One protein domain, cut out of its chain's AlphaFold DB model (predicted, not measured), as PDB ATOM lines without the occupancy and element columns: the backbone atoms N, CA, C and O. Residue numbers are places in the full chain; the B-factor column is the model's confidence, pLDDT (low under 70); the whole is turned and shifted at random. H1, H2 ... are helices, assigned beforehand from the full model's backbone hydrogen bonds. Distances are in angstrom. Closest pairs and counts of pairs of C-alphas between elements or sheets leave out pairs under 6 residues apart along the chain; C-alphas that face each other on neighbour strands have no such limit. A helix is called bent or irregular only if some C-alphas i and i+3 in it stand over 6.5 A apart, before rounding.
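AT A GLANCE: This is residues 390 to 443 of the 455 residues of an uncharacterized protein of Oxalobacteraceae bacterium (UniProt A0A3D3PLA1). The model is a flat, open zigzag of three helices: the long helix H2 runs through the middle, H1 lies along one side of it as the other arm of a helical hairpin, and the short helix H3 folds back on the other side without reaching H2. In the hairpin H2 touches H1 with residues 424 to 431 alone, and at its closed end residues 410 to 415, of which 414 and 415 belong to H2, stand free. The printed part has 54 residues with three named helices, in the order H1, H2, H3 along the chain, and no named strand; its class is all helix. The whole is loose, with a radius of gyration of the C-alphas of 13.0 A, and the C-alphas span 39 by 31 by 11 A.

IN THESE COORDINATES: H2, the longest helix, holds 19 residues, 414 to 432, and measures 27.0 A from first to last C-alpha; C-alpha 414 is at (231.716, 253.010, 281.683). H1 holds residues 393 to 405 and measures 19.2 A, with C-alpha 393 at (209.521, 274.776, 269.620). H3 holds residues 437 to 442 and measures 9.0 A, with C-alpha 442 at (221.199, 250.875, 259.339). The three helices are not bent.

HOW THE PARTS SIT: H2 touches H1 with residues 424 to 431 alone, with 6 pairs of C-alphas within 8 A. Their closest C-alphas are those of Glu 405 and Val 424, 6.7 A apart. The two helices form a hairpin: they run opposite ways at a shallow tilt of 20 degrees, and their centres are 13.2 A apart. H3 is apart from H2, though it follows it in the chain, and it is also apart from H1. In H2 every O i to N i+4 pair is within hydrogen-bond range, while in H1 it is 8 of 9 pairs and in H3 1 of 2.

THE WHOLE: The two C-alphas farthest apart are those of Pro 391 and Val 412, at 40.3 A, and the C-alphas of Ser 390 and Met 443, the first and last printed, are 32.3 A apart. The printed part has no cut. The link from H2 to H3, 4 residues, is tight, and the link from H1 to H2, 8 residues, is short. Residues 432 to 439, of which 437 to 439 belong to H3, stand free. Without the stretches that stand free, the body has 40 residues and spans 34 by 27 by 8 A. The mean pLDDT of the printed part is 82.0, and residues 410 to 413, between H1 and H2, are under 70.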
ATOM      1  N   SER A 390     204.911 276.731 272.099       87.50
ATOM      2  CA  SER A 390     206.020 277.646 272.372       87.50
ATOM      3  C   SER A 390     206.327 278.514 271.140       87.50
ATOM      4  O   SER A 390     206.318 277.986 270.028       87.50
ATOM      5  N   PRO A 391     206.701 279.800 271.300       88.25
ATOM      6  CA  PRO A 391     207.166 280.638 270.189       88.25
ATOM      7  C   PRO A 391     208.390 280.073 269.450       88.25
ATOM      8  O   PRO A 391     208.618 280.402 268.291       88.25
ATOM      9  N   ALA A 392     209.180 279.212 270.108       88.62
ATOM     10  CA  ALA A 392     210.357 278.571 269.525       88.62
ATOM     11  C   ALA A 392     210.423 277.071 269.887       88.62
ATOM     12  O   ALA A 392     211.256 276.672 270.708       88.62
ATOM     13  N   PRO A 393     209.603 276.199 269.267       87.00
ATOM     14  CA  PRO A 393     209.521 274.776 269.620       87.00
ATOM     15  C   PRO A 393     210.857 274.035 269.493       87.00
ATOM     16  O   PRO A 393     211.189 273.183 270.316       87.00
ATOM     17  N   LEU A 394     211.672 274.398 268.494       85.75
ATOM     18  CA  LEU A 394     212.997 273.808 268.294       85.75
ATOM     19  C   LEU A 394     213.948 274.115 269.462       85.75
ATOM     20  O   LEU A 394     214.759 273.268 269.834       85.75
ATOM     21  N   ARG A 395     213.804 275.284 270.105       88.06
ATOM     22  CA  ARG A 395     214.608 275.669 271.273       88.06
ATOM     23  C   ARG A 395     214.367 274.737 272.458       88.06
ATOM     24  O   ARG A 395     215.302 274.493 273.209       88.06
ATOM     25  N   ALA A 396     213.165 274.176 272.602       86.44
ATOM     26  CA  ALA A 396     212.890 273.180 273.637       86.44
ATOM     27  C   ALA A 396     213.706 271.894 273.423       86.44
ATOM     28  O   ALA A 396     214.217 271.325 274.383       86.44
ATOM     29  N   ILE A 397     213.882 271.472 272.165       84.38
ATOM     30  CA  ILE A 397     214.689 270.294 271.821       84.38
ATOM     31  C   ILE A 397     216.182 270.588 272.013       84.38
ATOM     32  O   ILE A 397     216.891 269.774 272.593       84.38
ATOM     33  N   LEU A 398     216.656 271.761 271.583       88.69
ATOM     34  CA  LEU A 398     218.051 272.168 271.785       88.69
ATOM     35  C   LEU A 398     218.398 272.307 273.271       88.69
ATOM     36  O   LEU A 398     219.451 271.842 273.695       88.69
ATOM     37  N   LYS A 399     217.489 272.880 274.070       85.94
ATOM     38  CA  LYS A 399     217.629 272.939 275.526       85.94
ATOM     39  C   LYS A 399     217.690 271.536 276.127       85.94
ATOM     40  O   LYS A 399     218.583 271.263 276.906       85.94
ATOM     41  N   PHE A 400     216.800 270.634 275.713       84.56
ATOM     42  CA  PHE A 400     216.823 269.244 276.172       84.56
ATOM     43  C   PHE A 400     218.153 268.537 275.868       84.56
ATOM     44  O   PHE A 400     218.661 267.810 276.717       84.56
ATOM     45  N   ILE A 401     218.729 268.756 274.681       87.12
ATOM     46  CA  ILE A 401     220.053 268.222 274.338       87.12
ATOM     47  C   ILE A 401     221.109 268.820 275.266       87.12
ATOM     48  O   ILE A 401     221.849 268.063 275.885       87.12
ATOM     49  N   HIS A 402     221.134 270.145 275.413       85.56
ATOM     50  CA  HIS A 402     222.078 270.833 276.290       85.56
ATOM     51  C   HIS A 402     221.992 270.341 277.743       85.56
ATOM     52  O   HIS A 402     223.016 270.040 278.344       85.56
ATOM     53  N   ASP A 403     220.783 270.175 278.282       81.19
ATOM     54  CA  ASP A 403     220.559 269.694 279.648       81.19
ATOM     55  C   ASP A 403     221.098 268.259 279.847       81.19
ATOM     56  O   ASP A 403     221.602 267.931 280.920       81.19
ATOM     57  N   ILE A 404     221.029 267.397 278.822       82.81
ATOM     58  CA  ILE A 404     221.636 266.052 278.864       82.81
ATOM     59  C   ILE A 404     223.162 266.132 278.768       82.81
ATOM     60  O   ILE A 404     223.857 265.382 279.452       82.81
ATOM     61  N   GLU A 405     223.688 266.999 277.905       83.50
ATOM     62  CA  GLU A 405     225.132 267.154 277.713       83.50
ATOM     63  C   GLU A 405     225.833 267.698 278.953       83.50
ATOM     64  O   GLU A 405     226.906 267.221 279.310       83.50
ATOM     65  N   SER A 406     225.195 268.645 279.636       77.44
ATOM     66  CA  SER A 406     225.701 269.269 280.859       77.44
ATOM     67  C   SER A 406     225.627 268.356 282.089       77.44
ATOM     68  O   SER A 406     226.094 268.743 283.155       77.44
ATOM     69  N   ASN A 407     225.057 267.150 281.964       75.50
ATOM     70  CA  ASN A 407     224.927 266.185 283.058       75.50
ATOM     71  C   ASN A 407     225.406 264.771 282.654       75.50
ATOM     72  O   ASN A 407     224.600 263.833 282.567       75.50
ATOM     73  N   PRO A 408     226.709 264.592 282.354       76.50
ATOM     74  CA  PRO A 408     227.258 263.282 282.039       76.50
ATOM     75  C   PRO A 408     227.301 262.383 283.287       76.50
ATOM     76  O   PRO A 408     227.597 262.852 284.386       76.50
ATOM     77  N   PRO A 409     227.076 261.064 283.154       72.19
ATOM     78  CA  PRO A 409     227.381 260.135 284.237       72.19
ATOM     79  C   PRO A 409     228.897 260.094 284.484       72.19
ATOM     80  O   PRO A 409     229.686 260.310 283.567       72.19
ATOM     81  N   LEU A 410     229.320 259.737 285.700       64.81
ATOM     82  CA  LEU A 410     230.743 259.570 286.012       64.81
ATOM     83  C   LEU A 410     231.401 258.512 285.108       64.81
ATOM     84  O   LEU A 410     230.821 257.450 284.854       64.81
ATOM     85  N   LEU A 411     232.636 258.777 284.668       67.62
ATOM     86  CA  LEU A 411     233.408 257.906 283.767       67.62
ATOM     87  C   LEU A 411     233.629 256.492 284.323       67.62
ATOM     88  O   LEU A 411     233.626 255.526 283.560       67.62
ATOM     89  N   VAL A 412     233.733 256.353 285.651       61.38
ATOM     90  CA  VAL A 412     233.820 255.050 286.339       61.38
ATOM     91  C   VAL A 412     232.648 254.129 285.974       61.38
ATOM     92  O   VAL A 412     232.779 252.908 285.913       61.38
ATOM     93  N   HIS A 413     231.489 254.700 285.638       64.56
ATOM     94  CA  HIS A 413     230.329 253.968 285.154       64.56
ATOM     95  C   HIS A 413     230.371 253.805 283.631       64.56
ATOM     96  O   HIS A 413     229.430 254.201 282.938       64.56
ATOM     97  N   HIS A 414     231.426 253.163 283.116       70.31
ATOM     98  CA  HIS A 414     231.716 253.010 281.683       70.31
ATOM     99  C   HIS A 414     230.476 252.690 280.827       70.31
ATOM    100  O   HIS A 414     230.182 253.374 279.850       70.31
ATOM    101  N   ARG A 415     229.658 251.705 281.228       72.88
ATOM    102  CA  ARG A 415     228.431 251.339 280.491       72.88
ATOM    103  C   ARG A 415     227.407 252.477 280.422       72.88
ATOM    104  O   ARG A 415     226.754 252.648 279.395       72.88
ATOM    105  N   SER A 416     227.220 253.214 281.513       70.06
ATOM    106  CA  SER A 416     226.306 254.361 281.562       70.06
ATOM    107  C   SER A 416     226.848 255.519 280.733       70.06
ATOM    108  O   SER A 416     226.075 256.149 280.019       70.06
ATOM    109  N   TYR A 417     228.163 255.740 280.776       75.44
ATOM    110  CA  TYR A 417     228.849 256.761 279.991       75.44
ATOM    111  C   TYR A 417     228.743 256.511 278.484       75.44
ATOM    112  O   TYR A 417     228.309 257.387 277.743       75.44
ATOM    113  N   VAL A 418     229.002 255.282 278.029       81.50
ATOM    114  CA  VAL A 418     228.843 254.895 276.616       81.50
ATOM    115  C   VAL A 418     227.388 255.028 276.150       81.50
ATOM    116  O   VAL A 418     227.126 255.473 275.033       81.50
ATOM    117  N   VAL A 419     226.415 254.671 276.997       81.38
ATOM    118  CA  VAL A 419     224.988 254.885 276.701       81.38
ATOM    119  C   VAL A 419     224.663 256.375 276.585       81.38
ATOM    120  O   VAL A 419     223.943 256.748 275.664       81.38
ATOM    121  N   TRP A 420     225.173 257.204 277.498       84.06
ATOM    122  CA  TRP A 420     224.974 258.652 277.471       84.06
ATOM    123  C   TRP A 420     225.563 259.267 276.196       84.06
ATOM    124  O   TRP A 420     224.832 259.944 275.476       84.06
ATOM    125  N   LEU A 421     226.811 258.932 275.843       86.56
ATOM    126  CA  LEU A 421     227.448 259.359 274.590       86.56
ATOM    127  C   LEU A 421     226.587 258.999 273.374       86.56
ATOM    128  O   LEU A 421     226.294 259.848 272.534       86.56
ATOM    129  N   ARG A 422     226.135 257.740 273.299       87.06
ATOM    130  CA  ARG A 422     225.248 257.268 272.230       87.06
ATOM    131  C   ARG A 422     223.961 258.091 272.156       87.06
ATOM    132  O   ARG A 422     223.550 258.464 271.061       87.06
ATOM    133  N   ASP A 423     223.310 258.333 273.292       88.31
ATOM    134  CA  ASP A 423     222.027 259.038 273.346       88.31
ATOM    135  C   ASP A 423     222.189 260.517 272.952       88.31
ATOM    136  O   ASP A 423     221.394 261.014 272.157       88.31
ATOM    137  N   VAL A 424     223.253 261.194 273.406       89.31
ATOM    138  CA  VAL A 424     223.597 262.571 273.003       89.31
ATOM    139  C   VAL A 424     223.823 262.666 271.494       89.31
ATOM    140  O   VAL A 424     223.187 263.483 270.824       89.31
ATOM    141  N   VAL A 425     224.683 261.803 270.942       89.56
ATOM    142  CA  VAL A 425     224.963 261.770 269.497       89.56
ATOM    143  C   VAL A 425     223.675 261.521 268.717       89.56
ATOM    144  O   VAL A 425     223.385 262.227 267.754       89.56
ATOM    145  N   PHE A 426     222.855 260.563 269.153       87.62
ATOM    146  CA  PHE A 426     221.590 260.249 268.500       87.62
ATOM    147  C   PHE A 426     220.603 261.423 268.509       87.62
ATOM    148  O   PHE A 426     220.001 261.717 267.476       87.62
ATOM    149  N   LEU A 427     220.461 262.128 269.633       88.44
ATOM    150  CA  LEU A 427     219.586 263.299 269.726       88.44
ATOM    151  C   LEU A 427     220.045 264.433 268.808       88.44
ATOM    152  O   LEU A 427     219.222 265.002 268.090       88.44
ATOM    153  N   LYS A 428     221.353 264.714 268.767       89.38
ATOM    154  CA  LYS A 428     221.928 265.684 267.825       89.38
ATOM    155  C   LYS A 428     221.668 265.276 266.378       89.38
ATOM    156  O   LYS A 428     221.200 266.088 265.587       89.38
ATOM    157  N   MET A 429     221.880 264.001 266.047       88.50
ATOM    158  CA  MET A 429     221.616 263.491 264.703       88.50
ATOM    159  C   MET A 429     220.149 263.641 264.292       88.50
ATOM    160  O   MET A 429     219.906 264.012 263.147       88.50
ATOM    161  N   ILE A 430     219.185 263.387 265.186       85.88
ATOM    162  CA  ILE A 430     217.749 263.559 264.894       85.88
ATOM    163  C   ILE A 430     217.413 265.017 264.571       85.88
ATOM    164  O   ILE A 430     216.597 265.270 263.686       85.88
ATOM    165  N   VAL A 431     218.015 265.972 265.283       85.50
ATOM    166  CA  VAL A 431     217.773 267.402 265.046       85.50
ATOM    167  C   VAL A 431     218.399 267.857 263.731       85.50
ATOM    168  O   VAL A 431     217.768 268.600 262.984       85.50
ATOM    169  N   SER A 432     219.614 267.400 263.430       86.19
ATOM    170  CA  SER A 432     220.342 267.811 262.226       86.19
ATOM    171  C   SER A 432     219.895 267.081 260.957       86.19
ATOM    172  O   SER A 432     220.072 267.608 259.864       86.19
ATOM    173  N   ASN A 433     219.328 265.875 261.075       85.38
ATOM    174  CA  ASN A 433     219.010 265.016 259.937       85.38
ATOM    175  C   ASN A 433     217.562 264.510 260.023       85.38
ATOM    176  O   ASN A 433     217.266 263.642 260.851       85.38
ATOM    177  N   PRO A 434     216.652 264.957 259.138       78.88
ATOM    178  CA  PRO A 434     215.259 264.512 259.117       78.88
ATOM    179  C   PRO A 434     215.120 263.126 258.463       78.88
ATOM    180  O   PRO A 434     214.455 262.948 257.440       78.88
ATOM    181  N   LEU A 435     215.772 262.120 259.044       85.06
ATOM    182  CA  LEU A 435     215.776 260.748 258.550       85.06
ATOM    183  C   LEU A 435     214.709 259.899 259.247       85.06
ATOM    184  O   LEU A 435     214.265 260.155 260.367       85.06
ATOM    185  N   ARG A 436     214.276 258.839 258.570       80.38
ATOM    186  CA  ARG A 436     213.371 257.837 259.141       80.38
ATOM    187  C   ARG A 436     214.137 256.977 260.144       80.38
ATOM    188  O   ARG A 436     215.295 256.645 259.922       80.38
ATOM    189  N   VAL A 437     213.455 256.484 261.181       78.19
ATOM    190  CA  VAL A 437     214.029 255.549 262.179       78.19
ATOM    191  C   VAL A 437     214.738 254.357 261.524       78.19
ATOM    192  O   VAL A 437     215.788 253.922 261.983       78.19
ATOM    193  N   SER A 438     214.202 253.848 260.411       76.62
ATOM    194  CA  SER A 438     214.827 252.751 259.668       76.62
ATOM    195  C   SER A 438     216.181 253.109 259.058       76.62
ATOM    196  O   SER A 438     216.992 252.215 258.884       76.62
ATOM    197  N   GLN A 439     216.409 254.378 258.707       85.38
ATOM    198  CA  GLN A 439     217.697 254.851 258.200       85.38
ATOM    199  C   GLN A 439     218.704 254.942 259.347       85.38
ATOM    200  O   GLN A 439     219.791 254.396 259.226       85.38
ATOM    201  N   PHE A 440     218.308 255.498 260.499       84.12
ATOM    202  CA  PHE A 440     219.150 255.497 261.702       84.12
ATOM    203  C   PHE A 440     219.568 254.086 262.143       84.12
ATOM    204  O   PHE A 440     220.704 253.885 262.549       84.12
ATOM    205  N   ALA A 441     218.685 253.092 262.014       79.31
ATOM    206  CA  ALA A 441     218.986 251.708 262.395       79.31
ATOM    207  C   ALA A 441     220.081 251.041 261.537       79.31
ATOM    208  O   ALA A 441     220.804 250.164 262.016       79.31
ATOM    209  N   VAL A 442     220.204 251.438 260.268       84.12
ATOM    210  CA  VAL A 442     221.199 250.875 259.339       84.12
ATOM    211  C   VAL A 442     222.455 251.731 259.222       84.12
ATOM    212  O   VAL A 442     223.411 251.296 258.592       84.12
ATOM    213  N   MET A 443     222.491 252.915 259.845       84.81
ATOM    214  CA  MET A 443     223.699 253.736 259.875       84.81
ATOM    215  C   MET A 443     224.858 252.968 260.497       84.81
ATOM    216  O   MET A 443     224.701 252.247 261.489       84.81
TER     217      MET A 443